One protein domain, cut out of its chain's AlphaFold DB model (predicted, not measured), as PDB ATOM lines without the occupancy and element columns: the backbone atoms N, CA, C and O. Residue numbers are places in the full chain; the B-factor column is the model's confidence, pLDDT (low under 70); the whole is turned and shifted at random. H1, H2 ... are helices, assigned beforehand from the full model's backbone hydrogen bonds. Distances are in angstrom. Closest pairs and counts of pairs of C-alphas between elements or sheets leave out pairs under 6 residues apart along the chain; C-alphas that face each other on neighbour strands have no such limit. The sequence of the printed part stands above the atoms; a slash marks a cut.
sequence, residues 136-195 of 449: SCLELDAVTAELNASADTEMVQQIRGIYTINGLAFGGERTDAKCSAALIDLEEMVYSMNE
ATOM      1  N   SER A 136     186.315 177.744 207.928       93.69
ATOM      2  CA  SER A 136     187.104 178.860 208.469       93.69
ATOM      3  C   SER A 136     186.356 180.199 208.418       93.69
ATOM      4  O   SER A 136     186.568 181.070 209.256       93.69
ATOM      5  N   CYS A 137     185.449 180.376 207.456       95.25
ATOM      6  CA  CYS A 137     184.649 181.586 207.326       95.25
ATOM      7  C   CYS A 137     183.536 181.651 208.382       95.25
ATOM      8  O   CYS A 137     183.261 182.729 208.904       95.25
ATOM      9  N   LEU A 138     182.948 180.506 208.742       94.44
ATOM     10  CA  LEU A 138     181.995 180.416 209.852       94.44
ATOM     11  C   LEU A 138     182.672 180.708 211.200       94.44
ATOM     12  O   LEU A 138     182.096 181.391 212.043       94.44
ATOM     13  N   GLU A 139     183.898 180.218 211.395       95.25
ATOM     14  CA  GLU A 139     184.708 180.515 212.582       95.25
ATOM     15  C   GLU A 139     185.077 182.002 212.663       95.25
ATOM     16  O   GLU A 139     184.863 182.636 213.696       95.25
ATOM     17  N   LEU A 140     185.538 182.583 211.551       96.19
ATOM     18  CA  LEU A 140     185.824 184.012 211.447       96.19
ATOM     19  C   LEU A 140     184.604 184.876 211.804       96.19
ATOM     20  O   LEU A 140     184.751 185.871 212.517       96.19
ATOM     21  N   ASP A 141     183.406 184.499 211.348       95.44
ATOM     22  CA  ASP A 141     182.166 185.209 211.684       95.44
ATOM     23  C   ASP A 141     181.836 185.107 213.177       95.44
ATOM     24  O   ASP A 141     181.432 186.101 213.782       95.44
ATOM     25  N   ALA A 142     182.045 183.936 213.789       95.44
ATOM     26  CA  ALA A 142     181.821 183.731 215.218       95.44
ATOM     27  C   ALA A 142     182.768 184.587 216.074       95.44
ATOM     28  O   ALA A 142     182.301 185.323 216.946       95.44
ATOM     29  N   VAL A 143     184.075 184.560 215.783       95.00
ATOM     30  CA  VAL A 143     185.081 185.379 216.485       95.00
ATOM     31  C   VAL A 143     184.788 186.863 216.290       95.00
ATOM     32  O   VAL A 143     184.759 187.632 217.245       95.00
ATOM     33  N   THR A 144     184.488 187.280 215.062       96.00
ATOM     34  CA  THR A 144     184.169 188.679 214.763       96.00
ATOM     35  C   THR A 144     182.907 189.148 215.489       96.00
ATOM     36  O   THR A 144     182.855 190.289 215.952       96.00
ATOM     37  N   ALA A 145     181.886 188.297 215.616       94.88
ATOM     38  CA  ALA A 145     180.676 188.614 216.371       94.88
ATOM     39  C   ALA A 145     180.963 188.788 217.870       94.88
ATOM     40  O   ALA A 145     180.474 189.747 218.468       94.88
ATOM     41  N   GLU A 146     181.782 187.911 218.457       93.75
ATOM     42  CA  GLU A 146     182.216 188.022 219.853       93.75
ATOM     43  C   GLU A 146     183.009 189.313 220.088       93.75
ATOM     44  O   GLU A 146     182.666 190.101 220.971       93.75
ATOM     45  N   LEU A 147     184.002 189.589 219.238       92.81
ATOM     46  CA  LEU A 147     184.821 190.794 219.330       92.81
ATOM     47  C   LEU A 147     183.979 192.063 219.198       92.81
ATOM     48  O   LEU A 147     184.105 192.959 220.025       92.81
ATOM     49  N   ASN A 148     183.070 192.131 218.223       92.00
ATOM     50  CA  ASN A 148     182.186 193.286 218.047       92.00
ATOM     51  C   ASN A 148     181.215 193.497 219.221       92.00
ATOM     52  O   ASN A 148     180.766 194.623 219.427       92.00
ATOM     53  N   ALA A 149     180.880 192.451 219.986       93.06
ATOM     54  CA  ALA A 149     180.003 192.576 221.148       93.06
ATOM     55  C   ALA A 149     180.683 193.289 222.332       93.06
ATOM     56  O   ALA A 149     179.994 193.920 223.136       93.06
ATOM     57  N   SER A 150     182.015 193.209 222.435       88.38
ATOM     58  CA  SER A 150     182.809 193.857 223.493       88.38
ATOM     59  C   SER A 150     183.690 195.019 223.018       88.38
ATOM     60  O   SER A 150     184.259 195.720 223.851       88.38
ATOM     61  N   ALA A 151     183.833 195.206 221.706       87.44
ATOM     62  CA  ALA A 151     184.724 196.189 221.100       87.44
ATOM     63  C   ALA A 151     184.259 197.637 221.305       87.44
ATOM     64  O   ALA A 151     183.070 197.955 221.219       87.44
ATOM     65  N   ASP A 152     185.220 198.542 221.480       90.31
ATOM     66  CA  ASP A 152     184.990 199.969 221.287       90.31
ATOM     67  C   ASP A 152     185.046 200.354 219.794       90.31
ATOM     68  O   ASP A 152     185.264 199.533 218.896       90.31
ATOM     69  N   THR A 153     184.833 201.639 219.503       89.19
ATOM     70  CA  THR A 153     184.838 202.138 218.123       89.19
ATOM     71  C   THR A 153     186.176 201.963 217.411       89.19
ATOM     72  O   THR A 153     186.170 201.878 216.186       89.19
ATOM     73  N   GLU A 154     187.301 201.943 218.128       85.00
ATOM     74  CA  GLU A 154     188.630 201.789 217.530       85.00
ATOM     75  C   GLU A 154     188.853 200.339 217.099       85.00
ATOM     76  O   GLU A 154     189.193 200.078 215.942       85.00
ATOM     77  N   MET A 155     188.535 199.394 217.981       89.50
ATOM     78  CA  MET A 155     188.633 197.963 217.713       89.50
ATOM     79  C   MET A 155     187.748 197.532 216.532       89.50
ATOM     80  O   MET A 155     188.201 196.798 215.655       89.50
ATOM     81  N   VAL A 156     186.528 198.071 216.407       93.62
ATOM     82  CA  VAL A 156     185.666 197.811 215.235       93.62
ATOM     83  C   VAL A 156     186.316 198.279 213.922       93.62
ATOM     84  O   VAL A 156     186.153 197.628 212.885       93.62
ATOM     85  N   GLN A 157     187.056 199.395 213.922       91.69
ATOM     86  CA  GLN A 157     187.758 199.852 212.716       91.69
ATOM     87  C   GLN A 157     188.941 198.947 212.367       91.69
ATOM     88  O   GLN A 157     189.160 198.682 211.184       91.69
ATOM     89  N   GLN A 158     189.665 198.434 213.363       90.38
ATOM     90  CA  GLN A 158     190.763 197.493 213.133       90.38
ATOM     91  C   GLN A 158     190.256 196.172 212.538       90.38
ATOM     92  O   GLN A 158     190.770 195.734 211.507       90.38
ATOM     93  N   ILE A 159     189.161 195.619 213.078       95.50
ATOM     94  CA  ILE A 159     188.483 194.431 212.527       95.50
ATOM     95  C   ILE A 159     188.113 194.652 211.049       95.50
ATOM     96  O   ILE A 159     188.402 193.818 210.190       95.50
ATOM     97  N   ARG A 160     187.524 195.806 210.705       94.69
ATOM     98  CA  ARG A 160     187.196 196.149 209.304       94.69
ATOM     99  C   ARG A 160     188.436 196.254 208.414       94.69
ATOM    100  O   ARG A 160     188.383 195.873 207.241       94.69
ATOM    101  N   GLY A 161     189.536 196.770 208.958       92.25
ATOM    102  CA  GLY A 161     190.834 196.814 208.290       92.25
ATOM    103  C   GLY A 161     191.311 195.417 207.896       92.25
ATOM    104  O   GLY A 161     191.646 195.202 206.733       92.25
ATOM    105  N   ILE A 162     191.229 194.454 208.816       94.31
ATOM    106  CA  ILE A 162     191.623 193.053 208.587       94.31
ATOM    107  C   ILE A 162     190.792 192.411 207.466       94.31
ATOM    108  O   ILE A 162     191.350 191.819 206.539       94.31
ATOM    109  N   TYR A 163     189.468 192.603 207.470       95.81
ATOM    110  CA  TYR A 163     188.600 192.131 206.377       95.81
ATOM    111  C   TYR A 163     188.962 192.765 205.025       95.81
ATOM    112  O   TYR A 163     188.858 192.121 203.979       95.81
ATOM    113  N   THR A 164     189.392 194.027 205.025       93.25
ATOM    114  CA  THR A 164     189.807 194.730 203.803       93.25
ATOM    115  C   THR A 164     191.136 194.189 203.273       93.25
ATOM    116  O   THR A 164     191.232 193.896 202.083       93.25
ATOM    117  N   ILE A 165     192.133 194.000 204.146       89.00
ATOM    118  CA  ILE A 165     193.464 193.466 203.805       89.00
ATOM    119  C   ILE A 165     193.353 192.070 203.187       89.00
ATOM    120  O   ILE A 165     193.977 191.792 202.164       89.00
ATOM    121  N   ASN A 166     192.488 191.226 203.748       94.81
ATOM    122  CA  ASN A 166     192.288 189.855 203.283       94.81
ATOM    123  C   ASN A 166     191.310 189.739 202.096       94.81
ATOM    124  O   ASN A 166     191.007 188.637 201.635       94.81
ATOM    125  N   GLY A 167     190.811 190.863 201.564       94.44
ATOM    126  CA  GLY A 167     189.906 190.875 200.412       94.44
ATOM    127  C   GLY A 167     188.567 190.182 200.682       94.44
ATOM    128  O   GLY A 167     188.039 189.516 199.784       94.44
ATOM    129  N   LEU A 168     188.067 190.308 201.917       95.62
ATOM    130  CA  LEU A 168     186.768 189.822 202.402       95.62
ATOM    131  C   LEU A 168     185.733 190.954 202.533       95.62
ATOM    132  O   LEU A 168     184.537 190.701 202.647       95.62
ATOM    133  N   ALA A 169     186.171 192.216 202.514       93.81
ATOM    134  CA  ALA A 169     185.276 193.368 202.510       93.81
ATOM    135  C   ALA A 169     184.541 193.533 201.161       93.81
ATOM    136  O   ALA A 169     184.992 193.051 200.124       93.81
ATOM    137  N   PHE A 170     183.417 194.261 201.177       91.94
ATOM    138  CA  PHE A 170     182.672 194.697 199.979       91.94
ATOM    139  C   PHE A 170     182.234 193.568 199.025       91.94
ATOM    140  O   PHE A 170     182.252 193.740 197.809       91.94
ATOM    141  N   GLY A 171     181.829 192.420 199.574       89.06
ATOM    142  CA  GLY A 171     181.392 191.269 198.775       89.06
ATOM    143  C   GLY A 171     182.545 190.471 198.163       89.06
ATOM    144  O   GLY A 171     182.346 189.763 197.179       89.06
ATOM    145  N   GLY A 172     183.754 190.595 198.719       91.31
ATOM    146  CA  GLY A 172     184.891 189.766 198.340       91.31
ATOM    147  C   GLY A 172     184.600 188.272 198.509       91.31
ATOM    148  O   GLY A 172     183.929 187.853 199.450       91.31
ATOM    149  N   GLU A 173     185.116 187.460 197.584       93.38
ATOM    150  CA  GLU A 173     184.950 186.005 197.616       93.38
ATOM    151  C   GLU A 173     185.493 185.417 198.925       93.38
ATOM    152  O   GLU A 173     186.666 185.631 199.262       93.38
ATOM    153  N   ARG A 174     184.647 184.649 199.620       94.12
ATOM    154  CA  ARG A 174     184.962 183.952 200.869       94.12
ATOM    155  C   ARG A 174     185.570 182.585 200.566       94.12
ATOM    156  O   ARG A 174     184.857 181.617 200.321       94.12
ATOM    157  N   THR A 175     186.895 182.506 200.564       94.62
ATOM    158  CA  THR A 175     187.622 181.235 200.431       94.62
ATOM    159  C   THR A 175     188.250 180.842 201.761       94.62
ATOM    160  O   THR A 175     188.570 181.712 202.573       94.62
ATOM    161  N   ASP A 176     188.498 179.543 201.961       93.38
ATOM    162  CA  ASP A 176     189.118 179.048 203.200       93.38
ATOM    163  C   ASP A 176     190.444 179.756 203.517       93.38
ATOM    164  O   ASP A 176     190.717 180.124 204.657       93.38
ATOM    165  N   ALA A 177     191.262 180.000 202.489       93.06
ATOM    166  CA  ALA A 177     192.559 180.647 202.647       93.06
ATOM    167  C   ALA A 177     192.439 182.090 203.161       93.06
ATOM    168  O   ALA A 177     193.195 182.490 204.042       93.06
ATOM    169  N   LYS A 178     191.482 182.867 202.635       95.56
ATOM    170  CA  LYS A 178     191.285 184.261 203.053       95.56
ATOM    171  C   LYS A 178     190.700 184.358 204.455       95.56
ATOM    172  O   LYS A 178     191.137 185.195 205.237       95.56
ATOM    173  N   CYS A 179     189.724 183.508 204.770       96.50
ATOM    174  CA  CYS A 179     189.099 183.501 206.088       96.50
ATOM    175  C   CYS A 179     190.081 183.043 207.174       96.50
ATOM    176  O   CYS A 179     190.150 183.670 208.225       96.50
ATOM    177  N   SER A 180     190.909 182.033 206.887       95.56
ATOM    178  CA  SER A 180     191.967 181.591 207.806       95.56
ATOM    179  C   SER A 180     193.037 182.667 208.033       95.56
ATOM    180  O   SER A 180     193.468 182.867 209.161       95.56
ATOM    181  N   ALA A 181     193.453 183.389 206.984       90.44
ATOM    182  CA  ALA A 181     194.405 184.494 207.123       90.44
ATOM    183  C   ALA A 181     193.833 185.642 207.977       90.44
ATOM    184  O   ALA A 181     194.494 186.111 208.898       90.44
ATOM    185  N   ALA A 182     192.573 186.019 207.745       96.25
ATOM    186  CA  ALA A 182     191.897 187.027 208.559       96.25
ATOM    187  C   ALA A 182     191.730 186.601 210.029       96.25
ATOM    188  O   ALA A 182     191.783 187.450 210.914       96.25
ATOM    189  N   LEU A 183     191.543 185.304 210.297       96.62
ATOM    190  CA  LEU A 183     191.472 184.776 211.660       96.62
ATOM    191  C   LEU A 183     192.804 184.967 212.404       96.62
ATOM    192  O   LEU A 183     192.797 185.454 213.529       96.62
ATOM    193  N   ILE A 184     193.936 184.671 211.752       91.44
ATOM    194  CA  ILE A 184     195.285 184.874 212.316       91.44
ATOM    195  C   ILE A 184     195.516 186.353 212.654       91.44
ATOM    196  O   ILE A 184     195.963 186.674 213.755       91.44
ATOM    197  N   ASP A 185     195.158 187.258 211.740       92.88
ATOM    198  CA  ASP A 185     195.296 188.700 211.963       92.88
ATOM    199  C   ASP A 185     194.420 189.184 213.140       92.88
ATOM    200  O   ASP A 185     194.830 190.049 213.919       92.88
ATOM    201  N   LEU A 186     193.209 188.629 213.299       94.81
ATOM    202  CA  LEU A 186     192.338 188.936 214.440       94.81
ATOM    203  C   LEU A 186     192.910 188.411 215.756       94.81
ATOM    204  O   LEU A 186     192.855 189.124 216.757       94.81
ATOM    205  N   GLU A 187     193.458 187.197 215.774       92.56
ATOM    206  CA  GLU A 187     194.113 186.636 216.959       92.56
ATOM    207  C   GLU A 187     195.306 187.494 217.395       92.56
ATOM    208  O   GLU A 187     195.435 187.807 218.580       92.56
ATOM    209  N   GLU A 188     196.133 187.947 216.449       86.62
ATOM    210  CA  GLU A 188     197.268 188.837 216.718       86.62
ATOM    211  C   GLU A 188     196.807 190.201 217.261       86.62
ATOM    212  O   GLU A 188     197.343 190.701 218.257       86.62
ATOM    213  N   MET A 189     195.754 190.775 216.674       90.50
ATOM    214  CA  MET A 189     195.137 192.010 217.162       90.50
ATOM    215  C   MET A 189     194.623 191.845 218.601       90.50
ATOM    216  O   MET A 189     194.954 192.653 219.471       90.50
ATOM    217  N   VAL A 190     193.853 190.792 218.888       88.06
ATOM    218  CA  VAL A 190     193.313 190.511 220.232       88.06
ATOM    219  C   VAL A 190     194.425 190.281 221.245       88.06
ATOM    220  O   VAL A 190     194.341 190.777 222.371       88.06
ATOM    221  N   TYR A 191     195.477 189.570 220.846       82.50
ATOM    222  CA  TYR A 191     196.661 189.372 221.666       82.50
ATOM    223  C   TYR A 191     197.296 190.722 222.037       82.50
ATOM    224  O   TYR A 191     197.514 190.988 223.216       82.50
ATOM    225  N   SER A 192     197.473 191.628 221.069       75.19
ATOM    226  CA  SER A 192     198.056 192.956 221.314       75.19
ATOM    227  C   SER A 192     197.205 193.866 222.215       75.19
ATOM    228  O   SER A 192     197.754 194.660 222.980       75.19
ATOM    229  N   MET A 193     195.873 193.744 222.168       73.81
ATOM    230  CA  MET A 193     194.951 194.559 222.975       73.81
ATOM    231  C   MET A 193     194.789 194.045 224.408       73.81
ATOM    232  O   MET A 193     194.550 194.832 225.324       73.81
ATOM    233  N   ASN A 194     194.909 192.730 224.605       73.69
ATOM    234  CA  ASN A 194     194.831 192.103 225.922       73.69
ATOM    235  C   ASN A 194     196.185 192.030 226.633       73.69
ATOM    236  O   ASN A 194     196.225 191.683 227.819       73.69
ATOM    237  N   GLU A 195     197.290 192.375 225.965       63.97
ATOM    238  CA  GLU A 195     198.543 192.577 226.675       63.97
ATOM    239  C   GLU A 195     198.388 193.769 227.639       63.97
ATOM    240  O   GLU A 195     198.031 194.876 227.220       63.97
TER     241      GLU A 195
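AT A GLANCE: This is residues 136 to 195 of the 449 residues of the protein "SH3b domain-containing protein" of Pelagovum pacificum (UniProt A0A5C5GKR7). Three helices stand side by side in an up-and-down bundle, their centres at the corners of a triangle, with H1 and H3 running one way and H2 running back between them in the chain. The fit is uneven, for each helix meets each of the others with only a part of its length; H3, the longest helix, runs lengthwise in the bundle, and the link of residues 166 to 175 loops at the end where H2 stops and H3 starts. The printed part has 60 residues, with three named helices in the order H1, H2, H3 and no named strand, and its class is all helix. It is compact, with a radius of gyration of the C-alphas of 10.8 A, and elongated in outline, spanning 30 by 18 by 17 A.

IN THESE COORDINATES: Start at the first printed residue: C-alpha 136 at (187.104, 178.860, 208.469) begins H1, residues 136 to 150, which is 21.7 A from first to last C-alpha. After two residues, find C-alpha 153 at (184.838, 202.138, 218.123), where H2 begins; it holds residues 153 to 165 and is 18.8 A long. With ten residues between it and H2, H3 begins at Asp 176 and runs through residues 176 to 194 over 26.8 A from first to last C-alpha, ending at C-alpha 194 at (194.831, 192.103, 225.922).

HOW THE PARTS SIT: Look first at H1 and H2, a helical hairpin, which run opposite ways at a shallow tilt of 17 degrees. They only just touch, with 3 pairs of C-alphas within 8 A, through residues 144 to 148 of H1 and 155 to 159 of H2 alone; the closest C-alphas, those of Asn 148 and Val 156, are 6.4 A apart. Go on to H2 and H3, also a helical hairpin, which run opposite ways at a shallow tilt of 29 degrees. They touch through residues 159 to 163 of H2 and 182 to 186 of H3 alone, and their closest C-alphas, those of Ile 162 and Ala 182, are 6.0 A apart. H1 and H3 run the same way at a shallow tilt of 27 degrees. They touch through residues 136 to 140 of H1 and 176 to 183 of H3 alone, and their closest C-alphas, those of Cys 137 and Cys 179, are 5.0 A apart. In H1, H2 and H3 every O i to N i+4 pair is within hydrogen-bond range.

THE WHOLE: The two C-alphas farthest apart, those of Gly 171 and Glu 195, are 32.8 A apart. The printed part has no cut; the link from H1 to H2 is tight, and the link from H2 to H3 is short. In the B-factor column you will find a mean pLDDT of the printed part of 91.3, with residue 195 under 70 in this predicted model.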